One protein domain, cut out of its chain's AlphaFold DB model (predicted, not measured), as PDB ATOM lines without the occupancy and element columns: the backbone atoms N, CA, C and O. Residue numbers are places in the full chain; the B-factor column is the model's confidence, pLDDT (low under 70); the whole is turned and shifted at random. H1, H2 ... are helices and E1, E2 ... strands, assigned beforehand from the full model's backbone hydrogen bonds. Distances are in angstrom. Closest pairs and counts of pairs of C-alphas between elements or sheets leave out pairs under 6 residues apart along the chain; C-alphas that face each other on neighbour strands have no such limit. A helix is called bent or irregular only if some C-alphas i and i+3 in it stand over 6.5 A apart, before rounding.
ATOM      1  N   THR A  31     -33.926  49.033 -25.694       58.72
ATOM      2  CA  THR A  31     -33.480  48.381 -26.906       58.72
ATOM      3  C   THR A  31     -34.240  49.105 -27.996       58.72
ATOM      4  O   THR A  31     -35.420  48.842 -28.213       58.72
ATOM      5  N   GLU A  32     -33.611  50.128 -28.570       77.44
ATOM      6  CA  GLU A  32     -34.266  50.998 -29.537       77.44
ATOM      7  C   GLU A  32     -34.710  50.174 -30.746       77.44
ATOM      8  O   GLU A  32     -33.914  49.484 -31.393       77.44
ATOM      9  N   LEU A  33     -36.012  50.219 -31.029       86.31
ATOM     10  CA  LEU A  33     -36.588  49.569 -32.197       86.31
ATOM     11  C   LEU A  33     -36.093  50.277 -33.456       86.31
ATOM     12  O   LEU A  33     -36.248  51.489 -33.610       86.31
ATOM     13  N   LYS A  34     -35.544  49.504 -34.388       91.25
ATOM     14  CA  LYS A  34     -35.147  49.989 -35.707       91.25
ATOM     15  C   LYS A  34     -36.344  49.908 -36.645       91.25
ATOM     16  O   LYS A  34     -36.828  48.815 -36.944       91.25
ATOM     17  N   PHE A  35     -36.804  51.063 -37.113       92.56
ATOM     18  CA  PHE A  35     -37.878  51.165 -38.095       92.56
ATOM     19  C   PHE A  35     -37.293  51.312 -39.498       92.56
ATOM     20  O   PHE A  35     -36.566  52.262 -39.777       92.56
ATOM     21  N   GLU A  36     -37.639  50.390 -40.389       93.50
ATOM     22  CA  GLU A  36     -37.292  50.459 -41.807       93.50
ATOM     23  C   GLU A  36     -38.549  50.685 -42.641       93.50
ATOM     24  O   GLU A  36     -39.553  49.996 -42.466       93.50
ATOM     25  N   ILE A  37     -38.494  51.637 -43.569       91.81
ATOM     26  CA  ILE A  37     -39.592  51.901 -44.499       91.81
ATOM     27  C   ILE A  37     -39.269  51.188 -45.806       91.81
ATOM     28  O   ILE A  37     -38.255  51.467 -46.445       91.81
ATOM     29  N   ASN A  38     -40.133  50.263 -46.206       89.50
ATOM     30  CA  ASN A  38     -40.021  49.570 -47.477       89.50
ATOM     31  C   ASN A  38     -40.988  50.202 -48.479       89.50
ATOM     32  O   ASN A  38     -42.175  50.327 -48.202       89.50
ATOM     33  N   THR A  39     -40.491  50.592 -49.651       85.88
ATOM     34  CA  THR A  39     -41.302  51.226 -50.704       85.88
ATOM     35  C   THR A  39     -42.123  50.227 -51.517       85.88
ATOM     36  O   THR A  39     -43.019  50.626 -52.258       85.88
ATOM     37  N   ARG A  40     -41.850  48.922 -51.391       85.62
ATOM     38  CA  ARG A  40     -42.641  47.883 -52.054       85.62
ATOM     39  C   ARG A  40     -43.993  47.759 -51.372       85.62
ATOM     40  O   ARG A  40     -44.064  47.586 -50.159       85.62
ATOM     41  N   VAL A  41     -45.065  47.764 -52.159       76.88
ATOM     42  CA  VAL A  41     -46.392  47.490 -51.613       76.88
ATOM     43  C   VAL A  41     -46.501  46.016 -51.233       76.88
ATOM     44  O   VAL A  41     -46.196  45.122 -52.027       76.88
ATOM     45  N   ARG A  42     -46.966  45.751 -50.013       72.31
ATOM     46  CA  ARG A  42     -47.313  44.402 -49.575       72.31
ATOM     47  C   ARG A  42     -48.734  44.069 -50.033       72.31
ATOM     48  O   ARG A  42     -49.680  44.632 -49.507       72.31
ATOM     49  N   SER A  43     -48.886  43.142 -50.981       59.56
ATOM     50  CA  SER A  43     -50.198  42.712 -51.507       59.56
ATOM     51  C   SER A  43     -50.707  41.376 -50.943       59.56
ATOM     52  O   SER A  43     -51.892  41.074 -51.039       59.56
ATOM     53  N   LYS A  44     -49.842  40.555 -50.327       57.97
ATOM     54  CA  LYS A  44     -50.228  39.244 -49.769       57.97
ATOM     55  C   LYS A  44     -50.669  39.341 -48.306       57.97
ATOM     56  O   LYS A  44     -49.896  39.784 -47.457       57.97
ATOM     57  N   GLY A  45     -51.868  38.821 -48.024       57.38
ATOM     58  CA  GLY A  45     -52.409  38.656 -46.667       57.38
ATOM     59  C   GLY A  45     -53.022  39.917 -46.057       57.38
ATOM     60  O   GLY A  45     -53.140  39.988 -44.835       57.38
ATOM     61  N   LEU A  46     -53.378  40.909 -46.881       61.78
ATOM     62  CA  LEU A  46     -54.063  42.113 -46.415       61.78
ATOM     63  C   LEU A  46     -55.473  41.769 -45.921       61.78
ATOM     64  O   LEU A  46     -56.202  41.008 -46.560       61.78
ATOM     65  N   MET A  47     -55.846  42.321 -44.767       68.06
ATOM     66  CA  MET A  47     -57.225  42.259 -44.286       68.06
ATOM     67  C   MET A  47     -58.101  43.159 -45.159       68.06
ATOM     68  O   MET A  47     -57.667  44.232 -45.571       68.06
ATOM     69  N   LYS A  48     -59.334  42.724 -45.439       71.69
ATOM     70  CA  LYS A  48     -60.338  43.596 -46.054       71.69
ATOM     71  C   LYS A  48     -60.856  44.555 -44.986       71.69
ATOM     72  O   LYS A  48     -61.352  44.094 -43.961       71.69
ATOM     73  N   PHE A  49     -60.714  45.853 -45.231       73.25
ATOM     74  CA  PHE A  49     -61.218  46.917 -44.361       73.25
ATOM     75  C   PHE A  49     -62.583  47.365 -44.868       73.25
ATOM     76  O   PHE A  49     -62.740  47.620 -46.063       73.25
ATOM     77  N   THR A  50     -63.568  47.412 -43.976       70.69
ATOM     78  CA  THR A  50     -64.960  47.762 -44.308       70.69
ATOM     79  C   THR A  50     -65.367  49.135 -43.781       70.69
ATOM     80  O   THR A  50     -66.445  49.623 -44.117       70.69
ATOM     81  N   GLY A  51     -64.520  49.759 -42.964       72.31
ATOM     82  CA  GLY A  51     -64.750  51.065 -42.377       72.31
ATOM     83  C   GLY A  51     -64.503  52.234 -43.338       72.31
ATOM     84  O   GLY A  51     -63.899  52.086 -44.404       72.31
ATOM     85  N   PRO A  52     -64.950  53.439 -42.942       76.06
ATOM     86  CA  PRO A  52     -64.807  54.658 -43.740       76.06
ATOM     87  C   PRO A  52     -63.349  55.132 -43.861       76.06
ATOM     88  O   PRO A  52     -63.027  55.924 -44.746       76.06
ATOM     89  N   VAL A  53     -62.460  54.657 -42.983       83.44
ATOM     90  CA  VAL A  53     -61.033  54.987 -42.987       83.44
ATOM     91  C   VAL A  53     -60.247  53.773 -43.474       83.44
ATOM     92  O   VAL A  53     -60.182  52.758 -42.789       83.44
ATOM     93  N   LYS A  54     -59.614  53.886 -44.648       86.38
ATOM     94  CA  LYS A  54     -58.715  52.849 -45.183       86.38
ATOM     95  C   LYS A  54     -57.273  53.106 -44.702       86.38
ATOM     96  O   LYS A  54     -56.796  54.240 -44.824       86.38
ATOM     97  N   PRO A  55     -56.552  52.103 -44.163       89.12
ATOM     98  CA  PRO A  55     -55.154  52.275 -43.773       89.12
ATOM     99  C   PRO A  55     -54.261  52.496 -44.999       89.12
ATOM    100  O   PRO A  55     -54.500  51.930 -46.064       89.12
ATOM    101  N   LYS A  56     -53.196  53.286 -44.835       91.31
ATOM    102  CA  LYS A  56     -52.200  53.552 -45.892       91.31
ATOM    103  C   LYS A  56     -50.895  52.797 -45.672       91.31
ATOM    104  O   LYS A  56     -50.130  52.610 -46.615       91.31
ATOM    105  N   TYR A  57     -50.639  52.365 -44.441       92.62
ATOM    106  CA  TYR A  57     -49.415  51.691 -44.036       92.62
ATOM    107  C   TYR A  57     -49.717  50.483 -43.152       92.62
ATOM    108  O   TYR A  57     -50.763  50.398 -42.508       92.62
ATOM    109  N   VAL A  58     -48.769  49.555 -43.093       92.19
ATOM    110  CA  VAL A  58     -48.760  48.453 -42.134       92.19
ATOM    111  C   VAL A  58     -47.351  48.274 -41.574       92.19
ATOM    112  O   VAL A  58     -46.389  48.130 -42.331       92.19
ATOM    113  N   ALA A  59     -47.220  48.292 -40.250       93.94
ATOM    114  CA  ALA A  59     -45.987  47.928 -39.558       93.94
ATOM    115  C   ALA A  59     -45.976  46.423 -39.289       93.94
ATOM    116  O   ALA A  59     -46.905  45.900 -38.675       93.94
ATOM    117  N   ILE A  60     -44.923  45.737 -39.733       92.38
ATOM    118  CA  ILE A  60     -44.717  44.313 -39.476       92.38
ATOM    119  C   ILE A  60     -43.478  44.075 -38.629       92.38
ATOM    120  O   ILE A  60     -42.388  44.565 -38.933       92.38
ATOM    121  N   PHE A  61     -43.651  43.251 -37.605       92.19
ATOM    122  CA  PHE A  61     -42.569  42.714 -36.795       92.19
ATOM    123  C   PHE A  61     -42.948  41.334 -36.262       92.19
ATOM    124  O   PHE A  61     -44.120  40.964 -36.190       92.19
ATOM    125  N   THR A  62     -41.940  40.558 -35.883       89.69
ATOM    126  CA  THR A  62     -42.139  39.222 -35.328       89.69
ATOM    127  C   THR A  62     -41.687  39.207 -33.881       89.69
ATOM    128  O   THR A  62     -40.586  39.655 -33.568       89.69
ATOM    129  N   MET A  63     -42.510  38.654 -33.001       87.12
ATOM    130  CA  MET A  63     -42.127  38.361 -31.626       87.12
ATOM    131  C   MET A  63     -42.010  36.861 -31.420       87.12
ATOM    132  O   MET A  63     -42.772  36.069 -31.985       87.12
ATOM    133  N   SER A  64     -41.043  36.484 -30.594       81.12
ATOM    134  CA  SER A  64     -40.889  35.098 -30.167       81.12
ATOM    135  C   SER A  64     -41.690  34.851 -28.903       81.12
ATOM    136  O   SER A  64     -41.700  35.672 -27.993       81.12
ATOM    137  N   ASP A  65     -42.317  33.688 -28.887       70.56
ATOM    138  CA  ASP A  65     -42.876  32.987 -27.747       70.56
ATOM    139  C   ASP A  65     -43.893  33.761 -26.906       70.56
ATOM    140  O   ASP A  65     -43.772  33.948 -25.699       70.56
ATOM    141  N   LEU A  66     -44.960  34.190 -27.578       71.50
ATOM    142  CA  LEU A  66     -46.117  34.790 -26.925       71.50
ATOM    143  C   LEU A  66     -47.136  33.760 -26.442       71.50
ATOM    144  O   LEU A  66     -48.176  34.170 -25.955       71.50
ATOM    145  N   SER A  67     -46.905  32.450 -26.570       67.50
ATOM    146  CA  SER A  67     -47.939  31.403 -26.442       67.50
ATOM    147  C   SER A  67     -48.809  31.513 -25.173       67.50
ATOM    148  O   SER A  67     -50.010  31.226 -25.219       67.50
ATOM    149  N   ARG A  68     -48.239  31.999 -24.062       67.75
ATOM    150  CA  ARG A  68     -48.934  32.187 -22.777       67.75
ATOM    151  C   ARG A  68     -49.627  33.540 -22.617       67.75
ATOM    152  O   ARG A  68     -50.734  33.565 -22.093       67.75
ATOM    153  N   ILE A  69     -49.042  34.622 -23.133       68.56
ATOM    154  CA  ILE A  69     -49.647  35.974 -23.154       68.56
ATOM    155  C   ILE A  69     -50.686  36.083 -24.288       68.56
ATOM    156  O   ILE A  69     -51.645  36.847 -24.229       68.56
ATOM    157  N   ARG A  70     -50.557  35.236 -25.312       64.25
ATOM    158  CA  ARG A  70     -51.412  35.157 -26.497       64.25
ATOM    159  C   ARG A  70     -52.865  34.898 -26.134       64.25
ATOM    160  O   ARG A  70     -53.741  35.411 -26.819       64.25
ATOM    161  N   ARG A  71     -53.137  34.125 -25.077       61.56
ATOM    162  CA  ARG A  71     -54.514  33.901 -24.615       61.56
ATOM    163  C   ARG A  71     -55.194  35.192 -24.161       61.56
ATOM    164  O   ARG A  71     -56.381  35.331 -24.400       61.56
ATOM    165  N   GLU A  72     -54.442  36.141 -23.613       63.00
ATOM    166  CA  GLU A  72     -54.965  37.441 -23.179       63.00
ATOM    167  C   GLU A  72     -54.958  38.504 -24.287       63.00
ATOM    168  O   GLU A  72     -55.591  39.536 -24.130       63.00
ATOM    169  N   LEU A  73     -54.279  38.283 -25.420       62.31
ATOM    170  CA  LEU A  73     -54.205  39.281 -26.501       62.31
ATOM    171  C   LEU A  73     -54.952  38.869 -27.777       62.31
ATOM    172  O   LEU A  73     -55.627  39.682 -28.393       62.31
ATOM    173  N   VAL A  74     -54.842  37.604 -28.189       55.00
ATOM    174  CA  VAL A  74     -55.420  37.093 -29.450       55.00
ATOM    175  C   VAL A  74     -56.896  36.713 -29.300       55.00
ATOM    176  O   VAL A  74     -57.590  36.592 -30.303       55.00
ATOM    177  N   TRP A  75     -57.377  36.567 -28.064       54.22
ATOM    178  CA  TRP A  75     -58.791  36.323 -27.750       54.22
ATOM    179  C   TRP A  75     -59.485  37.537 -27.132       54.22
ATOM    180  O   TRP A  75     -60.679  37.475 -26.847       54.22
ATOM    181  N   THR A  76     -58.750  38.629 -26.920       61.78
ATOM    182  CA  THR A  76     -59.346  39.888 -26.485       61.78
ATOM    183  C   THR A  76     -60.061  40.510 -27.665       61.78
ATOM    184  O   THR A  76     -59.503  40.622 -28.757       61.78
ATOM    185  N   ASP A  77     -61.322  40.869 -27.441       70.44
ATOM    186  CA  ASP A  77     -62.153  41.516 -28.444       70.44
ATOM    187  C   ASP A  77     -61.445  42.772 -28.990       70.44
ATOM    188  O   ASP A  77     -60.814  43.524 -28.239       70.44
ATOM    189  N   TYR A  78     -61.524  42.997 -30.302       74.69
ATOM    190  CA  TYR A  78     -60.816  44.086 -30.988       74.69
ATOM    191  C   TYR A  78     -61.040  45.469 -30.343       74.69
ATOM    192  O   TYR A  78     -60.056  46.190 -30.152       74.69
ATOM    193  N   PRO A  79     -62.263  45.831 -29.906       79.31
ATOM    194  CA  PRO A  79     -62.523  47.066 -29.171       79.31
ATOM    195  C   PRO A  79     -61.789  47.161 -27.828       79.31
ATOM    196  O   PRO A  79     -61.408  48.256 -27.413       79.31
ATOM    197  N   ALA A  80     -61.576  46.046 -27.123       82.56
ATOM    198  CA  ALA A  80     -60.848  46.044 -25.858       82.56
ATOM    199  C   ALA A  80     -59.343  46.260 -26.085       82.56
ATOM    200  O   ALA A  80     -58.742  47.088 -25.402       82.56
ATOM    201  N   LEU A  81     -58.759  45.620 -27.103       83.75
ATOM    202  CA  LEU A  81     -57.364  45.860 -27.483       83.75
ATOM    203  C   LEU A  81     -57.147  47.295 -27.992       83.75
ATOM    204  O   LEU A  81     -56.162  47.932 -27.624       83.75
ATOM    205  N   ALA A  82     -58.085  47.840 -28.773       86.38
ATOM    206  CA  ALA A  82     -58.051  49.235 -29.210       86.38
ATOM    207  C   ALA A  82     -58.077  50.209 -28.022       86.38
ATOM    208  O   ALA A  82     -57.274  51.140 -27.974       86.38
ATOM    209  N   LYS A  83     -58.937  49.970 -27.019       87.75
ATOM    210  CA  LYS A  83     -58.956  50.755 -25.774       87.75
ATOM    211  C   LYS A  83     -57.626  50.687 -25.029       87.75
ATOM    212  O   LYS A  83     -57.153  51.719 -24.568       87.75
ATOM    213  N   MET A  84     -57.015  49.504 -24.934       89.19
ATOM    214  CA  MET A  84     -55.701  49.350 -24.302       89.19
ATOM    215  C   MET A  84     -54.624  50.138 -25.049       89.19
ATOM    216  O   MET A  84     -53.849  50.841 -24.411       89.19
ATOM    217  N   ILE A  85     -54.607  50.078 -26.387       90.12
ATOM    218  CA  ILE A  85     -53.664  50.842 -27.220       90.12
ATOM    219  C   ILE A  85     -53.841  52.333 -26.979       90.12
ATOM    220  O   ILE A  85     -52.870  53.001 -26.647       90.12
ATOM    221  N   LEU A  86     -55.071  52.839 -27.058       91.19
ATOM    222  CA  LEU A  86     -55.375  54.254 -26.836       91.19
ATOM    223  C   LEU A  86     -55.089  54.726 -25.402       91.19
ATOM    224  O   LEU A  86     -54.897  55.920 -25.188       91.19
ATOM    225  N   ALA A  87     -55.055  53.814 -24.426       91.31
ATOM    226  CA  ALA A  87     -54.703  54.125 -23.043       91.31
ATOM    227  C   ALA A  87     -53.187  54.270 -22.815       91.31
ATOM    228  O   ALA A  87     -52.791  54.860 -21.811       91.31
ATOM    229  N   THR A  88     -52.343  53.765 -23.722       90.38
ATOM    230  CA  THR A  88     -50.883  53.944 -23.634       90.38
ATOM    231  C   THR A  88     -50.467  55.381 -23.940       90.38
ATOM    232  O   THR A  88     -51.145  56.102 -24.679       90.38
ATOM    233  N   THR A  89     -49.296  55.786 -23.441       88.94
ATOM    234  CA  THR A  89     -48.746  57.132 -23.694       88.94
ATOM    235  C   THR A  89     -48.556  57.389 -25.195       88.94
ATOM    236  O   THR A  89     -48.839  58.477 -25.692       88.94
ATOM    237  N   THR A  90     -48.119  56.369 -25.941       87.88
ATOM    238  CA  THR A  90     -47.913  56.433 -27.400       87.88
ATOM    239  C   THR A  90     -49.210  56.300 -28.203       87.88
ATOM    240  O   THR A  90     -49.310  56.830 -29.306       87.88
ATOM    241  N   GLY A  91     -50.239  55.651 -27.656       87.62
ATOM    242  CA  GLY A  91     -51.581  55.618 -28.242       87.62
ATOM    243  C   GLY A  91     -52.280  56.969 -28.241       87.62
ATOM    244  O   GLY A  91     -52.948  57.331 -29.210       87.62
ATOM    245  N   GLN A  92     -52.096  57.751 -27.177       90.12
ATOM    246  CA  GLN A  92     -52.705  59.077 -27.053       90.12
ATOM    247  C   GLN A  92     -52.159  60.084 -28.080       90.12
ATOM    248  O   GLN A  92     -52.904  60.970 -28.512       90.12
ATOM    249  N   SER A  93     -50.900  59.922 -28.509       89.94
ATOM    250  CA  SER A  93     -50.225  60.787 -29.489       89.94
ATOM    251  C   SER A  93     -50.496  60.424 -30.955       89.94
ATOM    252  O   SER A  93     -49.978  61.090 -31.853       89.94
ATOM    253  N   MET A  94     -51.295  59.386 -31.223       93.06
ATOM    254  CA  MET A  94     -51.720  59.030 -32.581       93.06
ATOM    255  C   MET A  94     -52.614  60.109 -33.198       93.06
ATOM    256  O   MET A  94     -53.313  60.841 -32.492       93.06
ATOM    257  N   SER A  95     -52.635  60.171 -34.530       94.38
ATOM    258  CA  SER A  95     -53.527  61.071 -35.257       94.38
ATOM    259  C   SER A  95     -55.004  60.747 -34.989       94.38
ATOM    260  O   SER A  95     -55.372  59.595 -34.757       94.38
ATOM    261  N   GLU A  96     -55.886  61.748 -35.065       93.44
ATOM    262  CA  GLU A  96     -57.331  61.527 -34.874       93.44
ATOM    263  C   GLU A  96     -57.898  60.512 -35.878       93.44
ATOM    264  O   GLU A  96     -58.720  59.670 -35.527       93.44
ATOM    265  N   ILE A  97     -57.373  60.505 -37.106       91.69
ATOM    266  CA  ILE A  97     -57.751  59.531 -38.135       91.69
ATOM    267  C   ILE A  97     -57.340  58.108 -37.723       91.69
ATOM    268  O   ILE A  97     -58.111  57.168 -37.918       91.69
ATOM    269  N   GLN A  98     -56.162  57.930 -37.114       93.44
ATOM    270  CA  GLN A  98     -55.733  56.636 -36.579       93.44
ATOM    271  C   GLN A  98     -56.607  56.180 -35.404       93.44
ATOM    272  O   GLN A  98     -56.923  54.994 -35.295       93.44
ATOM    273  N   LYS A  99     -57.020  57.107 -34.533       91.81
ATOM    274  CA  LYS A  99     -57.927  56.802 -33.417       91.81
ATOM    275  C   LYS A  99     -59.297  56.346 -33.916       91.81
ATOM    276  O   LYS A  99     -59.849  55.402 -33.360       91.81
ATOM    277  N   GLU A 100     -59.821  56.961 -34.975       88.88
ATOM    278  CA  GLU A 100     -61.055  56.509 -35.632       88.88
ATOM    279  C   GLU A 100     -60.876  55.145 -36.315       88.88
ATOM    280  O   GLU A 100     -61.720  54.262 -36.155       88.88
ATOM    281  N   LEU A 101     -59.740  54.918 -36.983       88.25
ATOM    282  CA  LEU A 101     -59.401  53.623 -37.581       88.25
ATOM    283  C   LEU A 101     -59.399  52.490 -36.533       88.25
ATOM    284  O   LEU A 101     -59.958  51.422 -36.779       88.25
ATOM    285  N   LEU A 102     -58.838  52.735 -35.342       88.25
ATOM    286  CA  LEU A 102     -58.815  51.781 -34.222       88.25
ATOM    287  C   LEU A 102     -60.210  51.420 -33.680       88.25
ATOM    288  O   LEU A 102     -60.369  50.345 -33.105       88.25
ATOM    289  N   LYS A 103     -61.208  52.301 -33.832       83.19
ATOM    290  CA  LYS A 103     -62.586  52.076 -33.356       83.19
ATOM    291  C   LYS A 103     -63.432  51.268 -34.339       83.19
ATOM    292  O   LYS A 103     -64.371  50.602 -33.907       83.19
ATOM    293  N   ALA A 104     -63.139  51.371 -35.635       70.75
ATOM    294  CA  ALA A 104     -64.035  50.923 -36.697       70.75
ATOM    295  C   ALA A 104     -63.732  49.515 -37.236       70.75
ATOM    296  O   ALA A 104     -64.660  48.827 -37.650       70.75
ATOM    297  N   ASP A 105     -62.465  49.082 -37.246       68.81
ATOM    298  CA  ASP A 105     -62.040  47.894 -37.999       68.81
ATOM    299  C   ASP A 105     -61.006  47.013 -37.271       68.81
ATOM    300  O   ASP A 105     -60.390  47.365 -36.262       68.81
ATOM    301  N   ARG A 106     -60.761  45.832 -37.852       77.25
ATOM    302  CA  ARG A 106     -59.708  44.891 -37.453       77.25
ATOM    303  C   ARG A 106     -58.316  45.398 -37.868       77.25
ATOM    304  O   ARG A 106     -57.731  44.948 -38.847       77.25
ATOM    305  N   VAL A 107     -57.760  46.324 -37.095       83.19
ATOM    306  CA  VAL A 107     -56.477  47.019 -37.364       83.19
ATOM    307  C   VAL A 107     -55.211  46.250 -36.973       83.19
ATOM    308  O   VAL A 107     -54.097  46.723 -37.202       83.19
ATOM    309  N   ILE A 108     -55.362  45.059 -36.388       86.88
ATOM    310  CA  ILE A 108     -54.251  44.194 -35.978       86.88
ATOM    311  C   ILE A 108     -54.442  42.810 -36.580       86.88
ATOM    312  O   ILE A 108     -55.387  42.080 -36.261       86.88
ATOM    313  N   SER A 109     -53.486  42.435 -37.421       85.31
ATOM    314  CA  SER A 109     -53.337  41.086 -37.948       85.31
ATOM    315  C   SER A 109     -52.264  40.337 -37.173       85.31
ATOM    316  O   SER A 109     -51.233  40.900 -36.809       85.31
ATOM    317  N   THR A 110     -52.515  39.058 -36.905       84.50
ATOM    318  CA  THR A 110     -51.532  38.167 -36.296       84.50
ATOM    319  C   THR A 110     -51.429  36.888 -37.110       84.50
ATOM    320  O   THR A 110     -52.435  36.327 -37.542       84.50
ATOM    321  N   SER A 111     -50.203  36.427 -37.327       84.06
ATOM    322  CA  SER A 111     -49.917  35.132 -37.938       84.06
ATOM    323  C   SER A 111     -48.922  34.393 -37.061       84.06
ATOM    324  O   SER A 111     -47.883  34.940 -36.697       84.06
ATOM    325  N   THR A 112     -49.243  33.161 -36.679       81.12
ATOM    326  CA  THR A 112     -48.371  32.355 -35.821       81.12
ATOM    327  C   THR A 112     -47.782  31.205 -36.617       81.12
ATOM    328  O   THR A 112     -48.500  30.470 -37.291       81.12
ATOM    329  N   SER A 113     -46.475  31.020 -36.483       81.56
ATOM    330  CA  SER A 113     -45.753  29.854 -36.975       81.56
ATOM    331  C   SER A 113     -45.037  29.173 -35.813       81.56
ATOM    332  O   SER A 113     -44.633  29.823 -34.851       81.56
ATOM    333  N   SER A 114     -44.891  27.855 -35.889       78.50
ATOM    334  CA  SER A 114     -44.134  27.080 -34.907       78.50
ATOM    335  C   SER A 114     -42.854  26.595 -35.567       78.50
ATOM    336  O   SER A 114     -42.912  25.896 -36.579       78.50
ATOM    337  N   VAL A 115     -41.703  26.952 -35.003       72.56
ATOM    338  CA  VAL A 115     -40.398  26.467 -35.461       72.56
ATOM    339  C   VAL A 115     -39.869  25.492 -34.421       72.56
ATOM    340  O   VAL A 115     -39.822  25.802 -33.233       72.56
ATOM    341  N   ARG A 116     -39.492  24.290 -34.857       69.38
ATOM    342  CA  ARG A 116     -38.840  23.319 -33.979       69.38
ATOM    343  C   ARG A 116     -37.376  23.714 -33.829       69.38
ATOM    344  O   ARG A 116     -36.595  23.538 -34.759       69.38
ATOM    345  N   GLU A 117     -37.020  24.243 -32.670       65.75
ATOM    346  CA  GLU A 117     -35.631  24.420 -32.258       65.75
ATOM    347  C   GLU A 117     -35.223  23.197 -31.420       65.75
ATOM    348  O   GLU A 117     -36.074  22.505 -30.869       65.75
ATOM    349  N   GLN A 118     -33.930  22.863 -31.392       62.06
ATOM    350  CA  GLN A 118     -33.365  21.566 -30.962       62.06
ATOM    351  C   GLN A 118     -34.156  20.798 -29.878       62.06
ATOM    352  O   GLN A 118     -34.481  19.626 -30.075       62.06
ATOM    353  N   MET A 119     -34.487  21.453 -28.757       56.97
ATOM    354  CA  MET A 119     -35.202  20.855 -27.620       56.97
ATOM    355  C   MET A 119     -36.682  21.257 -27.494       56.97
ATOM    356  O   MET A 119     -37.424  20.563 -26.800       56.97
ATOM    357  N   TYR A 120     -37.127  22.335 -28.147       62.62
ATOM    358  CA  TYR A 120     -38.442  22.943 -27.916       62.62
ATOM    359  C   TYR A 120     -39.042  23.529 -29.200       62.62
ATOM    360  O   TYR A 120     -38.335  23.988 -30.096       62.62
ATOM    361  N   SER A 121     -40.371  23.548 -29.300       67.31
ATOM    362  CA  SER A 121     -41.051  24.314 -30.346       67.31
ATOM    363  C   SER A 121     -41.185  25.767 -29.906       67.31
ATOM    364  O   SER A 121     -41.910  26.043 -28.953       67.31
ATOM    365  N   VAL A 122     -40.538  26.687 -30.616       72.00
ATOM    366  CA  VAL A 122     -40.697  28.125 -30.385       72.00
ATOM    367  C   VAL A 122     -41.811  28.641 -31.288       72.00
ATOM    368  O   VAL A 122     -41.757  28.489 -32.513       72.00
ATOM    369  N   GLN A 123     -42.836  29.254 -30.693       78.38
ATOM    370  CA  GLN A 123     -43.873  29.940 -31.459       78.38
ATOM    371  C   GLN A 123     -43.382  31.331 -31.857       78.38
ATOM    372  O   GLN A 123     -43.012  32.131 -31.006       78.38
ATOM    373  N   LYS A 124     -43.411  31.654 -33.145       85.06
ATOM    374  CA  LYS A 124     -43.138  32.996 -33.665       85.06
ATOM    375  C   LYS A 124     -44.456  33.614 -34.105       85.06
ATOM    376  O   LYS A 124     -45.174  33.026 -34.912       85.06
ATOM    377  N   THR A 125     -44.783  34.780 -33.560       86.00
ATOM    378  CA  THR A 125     -45.991  35.529 -33.925       86.00
ATOM    379  C   THR A 125     -45.587  36.776 -34.690       86.00
ATOM    380  O   THR A 125     -44.910  37.649 -34.153       86.00
ATOM    381  N   GLU A 126     -45.977  36.839 -35.956       89.06
ATOM    382  CA  GLU A 126     -45.906  38.045 -36.769       89.06
ATOM    383  C   GLU A 126     -47.124  38.918 -36.468       89.06
ATOM    384  O   GLU A 126     -48.259  38.440 -36.511       89.06
ATOM    385  N   PHE A 127     -46.872  40.188 -36.174       89.50
ATOM    386  CA  PHE A 127     -47.883  41.226 -36.045       89.50
ATOM    387  C   PHE A 127     -47.865  42.095 -37.291       89.50
ATOM    388  O   PHE A 127     -46.794  42.491 -37.742       89.50
ATOM    389  N   GLY A 128     -49.044  42.416 -37.812       90.94
ATOM    390  CA  GLY A 128     -49.244  43.478 -38.789       90.94
ATOM    391  C   GLY A 128     -50.184  44.527 -38.213       90.94
ATOM    392  O   GLY A 128     -51.361  44.230 -38.002       90.94
ATOM    393  N   LEU A 129     -49.658  45.722 -37.953       92.00
ATOM    394  CA  LEU A 129     -50.385  46.846 -37.362       92.00
ATOM    395  C   LEU A 129     -50.690  47.880 -38.436       92.00
ATOM    396  O   LEU A 129     -49.777  48.512 -38.970       92.00
ATOM    397  N   TYR A 130     -51.967  48.026 -38.765       91.38
ATOM    398  CA  TYR A 130     -52.418  48.928 -39.815       91.38
ATOM    399  C   TYR A 130     -52.503  50.366 -39.309       91.38
ATOM    400  O   TYR A 130     -52.971  50.626 -38.198       91.38
ATOM    401  N   ALA A 131     -52.038  51.293 -40.141       93.25
ATOM    402  CA  ALA A 131     -51.894  52.690 -39.777       93.25
ATOM    403  C   ALA A 131     -52.187  53.657 -40.933       93.25
ATOM    404  O   ALA A 131     -52.048  53.317 -42.112       93.25
ATOM    405  N   PHE A 132     -52.571  54.888 -40.594       93.38
ATOM    406  CA  PHE A 132     -52.843  55.940 -41.576       93.38
ATOM    407  C   PHE A 132     -51.583  56.697 -42.020       93.38
ATOM    408  O   PHE A 132     -51.456  57.061 -43.191       93.38
ATOM    409  N   THR A 133     -50.622  56.894 -41.118       94.31
ATOM    410  CA  THR A 133     -49.321  57.517 -41.407       94.31
ATOM    411  C   THR A 133     -48.162  56.623 -40.964       94.31
ATOM    412  O   THR A 133     -48.348  55.651 -40.231       94.31
ATOM    413  N   VAL A 134     -46.943  56.947 -41.405       94.50
ATOM    414  CA  VAL A 134     -45.725  56.259 -40.944       94.50
ATOM    415  C   VAL A 134     -45.527  56.445 -39.438       94.50
ATOM    416  O   VAL A 134     -45.136  55.497 -38.758       94.50
ATOM    417  N   ASP A 135     -45.812  57.632 -38.902       94.94
ATOM    418  CA  ASP A 135     -45.655  57.899 -37.470       94.94
ATOM    419  C   ASP A 135     -46.740  57.207 -36.641       94.94
ATOM    420  O   ASP A 135     -46.425  56.620 -35.609       94.94
ATOM    421  N   ASP A 136     -47.973  57.119 -37.150       94.75
ATOM    422  CA  ASP A 136     -49.008  56.274 -36.544       94.75
ATOM    423  C   ASP A 136     -48.583  54.798 -36.514       94.75
ATOM    424  O   ASP A 136     -48.817  54.111 -35.525       94.75
ATOM    425  N   ALA A 137     -47.898  54.303 -37.552       93.69
ATOM    426  CA  ALA A 137     -47.393  52.930 -37.591       93.69
ATOM    427  C   ALA A 137     -46.303  52.679 -36.526       93.69
ATOM    428  O   ALA A 137     -46.280  51.617 -35.889       93.69
ATOM    429  N   LYS A 138     -45.421  53.663 -36.298       94.75
ATOM    430  CA  LYS A 138     -44.425  53.622 -35.213       94.75
ATOM    431  C   LYS A 138     -45.104  53.646 -33.845       94.75
ATOM    432  O   LYS A 138     -44.826  52.765 -33.032       94.75
ATOM    433  N   ASN A 139     -46.026  54.584 -33.628       94.19
ATOM    434  CA  ASN A 139     -46.765  54.739 -32.375       94.19
ATOM    435  C   ASN A 139     -47.592  53.485 -32.060       94.19
ATOM    436  O   ASN A 139     -47.572  53.008 -30.931       94.19
ATOM    437  N   MET A 140     -48.237  52.880 -33.065       92.62
ATOM    438  CA  MET A 140     -48.994  51.626 -32.927       92.62
ATOM    439  C   MET A 140     -48.095  50.480 -32.475       92.62
ATOM    440  O   MET A 140     -48.468  49.692 -31.605       92.62
ATOM    441  N   THR A 141     -46.898  50.393 -33.054       92.75
ATOM    442  CA  THR A 141     -45.920  49.364 -32.694       92.75
ATOM    443  C   THR A 141     -45.415  49.548 -31.270       92.75
ATOM    444  O   THR A 141     -45.371  48.583 -30.509       92.75
ATOM    445  N   GLN A 142     -45.080  50.781 -30.890       92.19
ATOM    446  CA  GLN A 142     -44.625  51.101 -29.538       92.19
ATOM    447  C   GLN A 142     -45.718  50.837 -28.495       92.19
ATOM    448  O   GLN A 142     -45.444  50.140 -27.522       92.19
ATOM    449  N   ALA A 143     -46.954  51.277 -28.745       91.44
ATOM    450  CA  ALA A 143     -48.098  51.053 -27.863       91.44
ATOM    451  C   ALA A 143     -48.370  49.561 -27.634       91.44
ATOM    452  O   ALA A 143     -48.577  49.115 -26.505       91.44
ATOM    453  N   LEU A 144     -48.327  48.749 -28.697       89.75
ATOM    454  CA  LEU A 144     -48.539  47.310 -28.562       89.75
ATOM    455  C   LEU A 144     -47.412  46.633 -27.768       89.75
ATOM    456  O   LEU A 144     -47.678  45.753 -26.948       89.75
ATOM    457  N   ILE A 145     -46.159  47.032 -27.995       88.44
ATOM    458  CA  ILE A 145     -45.011  46.508 -27.246       88.44
ATOM    459  C   ILE A 145     -45.094  46.919 -25.771       88.44
ATOM    460  O   ILE A 145     -44.812  46.089 -24.907       88.44
ATOM    461  N   GLU A 146     -45.528  48.143 -25.469       88.19
ATOM    462  CA  GLU A 146     -45.759  48.637 -24.104       88.19
ATOM    463  C   GLU A 146     -46.803  47.785 -23.368       88.19
ATOM    464  O   GLU A 146     -46.544  47.310 -22.259       88.19
ATOM    465  N   ILE A 147     -47.939  47.498 -24.012       87.62
ATOM    466  CA  ILE A 147     -48.976  46.609 -23.466       87.62
ATOM    467  C   ILE A 147     -48.410  45.217 -23.186       87.62
ATOM    468  O   ILE A 147     -48.555  44.693 -22.081       87.62
ATOM    469  N   LEU A 148     -47.746  44.614 -24.176       85.38
ATOM    470  CA  LEU A 148     -47.198  43.263 -24.051       85.38
ATOM    471  C   LEU A 148     -46.134  43.172 -22.957       85.38
ATOM    472  O   LEU A 148     -46.087  42.183 -22.227       85.38
ATOM    473  N   THR A 149     -45.309  44.208 -22.823       83.25
ATOM    474  CA  THR A 149     -44.275  44.295 -21.788       83.25
ATOM    475  C   THR A 149     -44.897  44.452 -20.405       83.25
ATOM    476  O   THR A 149     -44.463  43.781 -19.474       83.25
ATOM    477  N   THR A 150     -45.948  45.265 -20.267       84.69
ATOM    478  CA  THR A 150     -46.680  45.434 -19.002       84.69
ATOM    479  C   THR A 150     -47.329  44.124 -18.556       84.69
ATOM    480  O   THR A 150     -47.088  43.673 -17.437       84.69
ATOM    481  N   ILE A 151     -48.055  43.442 -19.452       83.69
ATOM    482  CA  ILE A 151     -48.661  42.134 -19.149       83.69
ATOM    483  C   ILE A 151     -47.578  41.121 -18.755       83.69
ATOM    484  O   ILE A 151     -47.732  40.384 -17.778       83.69
ATOM    485  N   ALA A 152     -46.459  41.088 -19.487       81.56
ATOM    486  CA  ALA A 152     -45.340  40.214 -19.161       81.56
ATOM    487  C   ALA A 152     -44.761  40.518 -17.772       81.56
ATOM    488  O   ALA A 152     -44.580  39.597 -16.978       81.56
ATOM    489  N   ARG A 153     -44.530  41.794 -17.446       82.94
ATOM    490  CA  ARG A 153     -43.976  42.237 -16.160       82.94
ATOM    491  C   ARG A 153     -44.851  41.829 -14.976       82.94
ATOM    492  O   ARG A 153     -44.318  41.425 -13.949       82.94
ATOM    493  N   GLU A 154     -46.170  41.893 -15.118       83.56
ATOM    494  CA  GLU A 154     -47.099  41.525 -14.045       83.56
ATOM    495  C   GLU A 154     -47.267  40.008 -13.891       83.56
ATOM    496  O   GLU A 154     -47.372  39.493 -12.777       83.56
ATOM    497  N   LYS A 155     -47.320  39.270 -15.006       80.38
ATOM    498  CA  LYS A 155     -47.714  37.852 -14.999       80.38
ATOM    499  C   LYS A 155     -46.537  36.885 -15.013       80.38
ATOM    500  O   LYS A 155     -46.665  35.784 -14.478       80.38
ATOM    501  N   GLN A 156     -45.405  37.243 -15.619       77.75
ATOM    502  CA  GLN A 156     -44.270  36.326 -15.746       77.75
ATOM    503  C   GLN A 156     -43.571  36.023 -14.418       77.75
ATOM    504  O   GLN A 156     -43.297  34.844 -14.203       77.75
ATOM    505  N   PRO A 157     -43.317  36.983 -13.502       82.19
ATOM    506  CA  PRO A 157     -42.634  36.683 -12.244       82.19
ATOM    507  C   PRO A 157     -43.306  35.584 -11.398       82.19
ATOM    508  O   PRO A 157     -42.626  34.602 -11.099       82.19
ATOM    509  N   PRO A 158     -44.622  35.634 -11.084       84.38
ATOM    510  CA  PRO A 158     -45.258  34.571 -10.298       84.38
ATOM    511  C   PRO A 158     -45.310  33.234 -11.051       84.38
ATOM    512  O   PRO A 158     -45.270  32.162 -10.446       84.38
ATOM    513  N   LEU A 338     -40.986  31.357 -20.689       72.38
ATOM    514  CA  LEU A 338     -40.779  31.922 -19.353       72.38
ATOM    515  C   LEU A 338     -39.921  33.191 -19.385       72.38
ATOM    516  O   LEU A 338     -39.702  33.801 -18.340       72.38
ATOM    517  N   LEU A 339     -39.414  33.573 -20.558       74.94
ATOM    518  CA  LEU A 339     -38.620  34.777 -20.757       74.94
ATOM    519  C   LEU A 339     -39.516  35.947 -21.192       74.94
ATOM    520  O   LEU A 339     -40.558  35.736 -21.818       74.94
ATOM    521  N   PRO A 340     -39.107  37.198 -20.922       74.94
ATOM    522  CA  PRO A 340     -39.800  38.373 -21.432       74.94
ATOM    523  C   PRO A 340     -39.948  38.348 -22.958       74.94
ATOM    524  O   PRO A 340     -39.015  37.930 -23.656       74.94
ATOM    525  N   PRO A 341     -41.093  38.813 -23.492       76.62
ATOM    526  CA  PRO A 341     -41.319  38.854 -24.926       76.62
ATOM    527  C   PRO A 341     -40.317  39.808 -25.584       76.62
ATOM    528  O   PRO A 341     -40.042  40.895 -25.081       76.62
ATOM    529  N   LYS A 342     -39.761  39.405 -26.731       82.12
ATOM    530  CA  LYS A 342     -38.773  40.202 -27.477       82.12
ATOM    531  C   LYS A 342     -39.137  40.289 -28.951       82.12
ATOM    532  O   LYS A 342     -39.509  39.287 -29.571       82.12
ATOM    533  N   VAL A 343     -38.989  41.488 -29.513       84.00
ATOM    534  CA  VAL A 343     -39.072  41.712 -30.960       84.00
ATOM    535  C   VAL A 343     -37.828  41.120 -31.610       84.00
ATOM    536  O   VAL A 343     -36.699  41.462 -31.260       84.00
ATOM    537  N   LEU A 344     -38.021  40.215 -32.565       83.88
ATOM    538  CA  LEU A 344     -36.918  39.599 -33.288       83.88
ATOM    539  C   LEU A 344     -36.118  40.666 -34.034       83.88
ATOM    540  O   LEU A 344     -36.678  41.502 -34.740       83.88
ATOM    541  N   GLN A 345     -34.796  40.626 -33.853       85.88
ATOM    542  CA  GLN A 345     -33.838  41.570 -34.446       85.88
ATOM    543  C   GLN A 345     -34.063  43.043 -34.048       85.88
ATOM    544  O   GLN A 345     -33.420  43.918 -34.624       85.88
ATOM    545  N   ASN A 346     -34.956  43.324 -33.085       87.75
ATOM    546  CA  ASN A 346     -35.409  44.676 -32.730       87.75
ATOM    547  C   ASN A 346     -35.827  45.499 -33.959       87.75
ATOM    548  O   ASN A 346     -35.584  46.703 -34.017       87.75
ATOM    549  N   LYS A 347     -36.398  44.837 -34.971       91.69
ATOM    550  CA  LYS A 347     -36.668  45.423 -36.281       91.69
ATOM    551  C   LYS A 347     -38.160  45.420 -36.584       91.69
ATOM    552  O   LYS A 347     -38.833  44.399 -36.456       91.69
ATOM    553  N   VAL A 348     -38.641  46.563 -37.055       92.69
ATOM    554  CA  VAL A 348     -40.005  46.774 -37.535       92.69
ATOM    555  C   VAL A 348     -39.911  47.280 -38.965       92.69
ATOM    556  O   VAL A 348     -39.178  48.227 -39.241       92.69
ATOM    557  N   THR A 349     -40.633  46.654 -39.890       93.81
ATOM    558  CA  THR A 349     -40.670  47.101 -41.288       93.81
ATOM    559  C   THR A 349     -42.048  47.652 -41.622       93.81
ATOM    560  O   THR A 349     -43.048  46.957 -41.453       93.81
ATOM    561  N   ILE A 350     -42.101  48.893 -42.094       94.56
ATOM    562  CA  ILE A 350     -43.328  49.590 -42.478       94.56
ATOM    563  C   ILE A 350     -43.472  49.507 -43.997       94.56
ATOM    564  O   ILE A 350     -42.554  49.877 -44.727       94.56
ATOM    565  N   TYR A 351     -44.624  49.034 -44.462       93.12
ATOM    566  CA  TYR A 351     -44.956  48.919 -45.882       93.12
ATOM    567  C   TYR A 351     -46.154  49.811 -46.215       93.12
ATOM    568  O   TYR A 351     -47.073  49.893 -45.395       93.12
ATOM    569  N   PRO A 352     -46.204  50.433 -47.405       90.81
ATOM    570  CA  PRO A 352     -47.439  50.996 -47.921       90.81
ATOM    571  C   PRO A 352     -48.443  49.874 -48.222       90.81
ATOM    572  O   PRO A 352     -48.069  48.766 -48.628       90.81
ATOM    573  N   VAL A 353     -49.723  50.176 -48.029       86.31
ATOM    574  CA  VAL A 353     -50.865  49.298 -48.309       86.31
ATOM    575  C   VAL A 353     -51.589  49.845 -49.537       86.31
ATOM    576  O   VAL A 353     -51.840  51.045 -49.624       86.31
TER     577      VAL A 353
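This is residues 31 to 158 and 338 to 353 of the 357 residues of an uncharacterized protein of Planctomycetes bacterium (UniProt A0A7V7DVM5). A strongly twisted sheet of five strands has one long helix, H5, packed on one face by its residues 134 to 145. The long hairpin of E3 and E4 makes one end of the longest axis. The short helices H2, H3 and H4 gather at the other end, H2 and H3 packed on H5, while a long loop, residues 38 to 56, runs round the outside from E1 to E2. The printed part has 144 residues, with five named helices and five named strands in the order E1 E2 H1 H2 H3 H4 E3 E4 H5 E5; the sheet order is E1 E5 E2 E4 E3, mixed, and the class is mixed, helices and strands. The whole is compact, with a radius of gyration of the C-alphas of 14.9 A and spans of 46 by 32 by 28 A.

Inner strand E2, residues 57 to 64, is the antiparallel neighbour of E4, residues 120 to 131, at 163 degrees, with N 59 and O 129 2.9 A apart, within hydrogen-bond range. E4 forms a hairpin with edge strand E3, residues 108 to 117, antiparallel at 160 degrees; N 113 and O 124 are within hydrogen-bond range at 2.9 A. On the other side of E2 is E5, residues 347 to 352, antiparallel at 153 degrees, with N 60 and O 349 at 2.8 A. E5 is parallel to edge strand E1, residues 34 to 37, at 19 degrees, with N 350 and O 36 at 2.8 A. Helix H5, residues 134 to 158, is on the sheet and forms two layers with it, helix on one face; its closest C-alphas to E4 are those of Ala 137 and Ala 131, 5.0 A apart. H2, residues 78 to 87, touches H5 about perpendicular at 85 degrees, the closest C-alphas being those of Ile 85 and Ala 143, 5.6 A apart; H5 touches H2 with residues 140 to 147 alone. H3, residues 89 to 92, touches H5 at residues 139 to 143 alone, closest at the C-alphas of Thr 90 and Asn 139, 5.4 A. H4, residues 96 to 104, touches H2 at a shallow tilt of 28 degrees, opposite ways, with the C-alphas of Ala 82 and Leu 102 closest at 5.7 A. H4 only grazes the sheet, with residues 97 to 102. H1, residues 70 to 73, is near H5 and not on the sheet. Every O i to N i+4 pair is within hydrogen-bond range in H2 and H4, and 19 of 21 are in H5; H1 and H3 are too short for such a pair, and their single O i to N i+3 pair is within range in H1 but not in H3.

E2 is 23.2 A long, E3 27.4 A and E4 34.7 A, while E5 measures 16.8 A and E1 10.0 A. E1 begins at C-alpha 34 (-35.147, 49.989, -35.707). H5 is 37.5 A long, from C-alpha 134 (-45.725, 56.259, -40.944), and is only just irregular: C-alphas 154 and 157 are 6.8 A apart. H2 is 14.2 A, H4 12.7 A, H3 5.5 A and H1 5.0 A. E5 ends at C-alpha 352 (-47.439, 50.996, -47.921).

The two C-alphas farthest apart are those of Pro 52 and Met 119, 47.7 A. Residues 159 to 337 are not printed; C-alphas 158 and 338 are 10.4 A apart across the cut, which lies in the link from H5 to E5. The link from E1 to E2, with 19 residues, is long, and the other links printed whole are tight. Residues 342 to 343 pair with residues 63 to 64 of E2, antiparallel. Mean pLDDT of the printed part is 82.2; 23 residues are under 70, namely 31, 43 to 47, 67 to 76, 105 and 116 to 121.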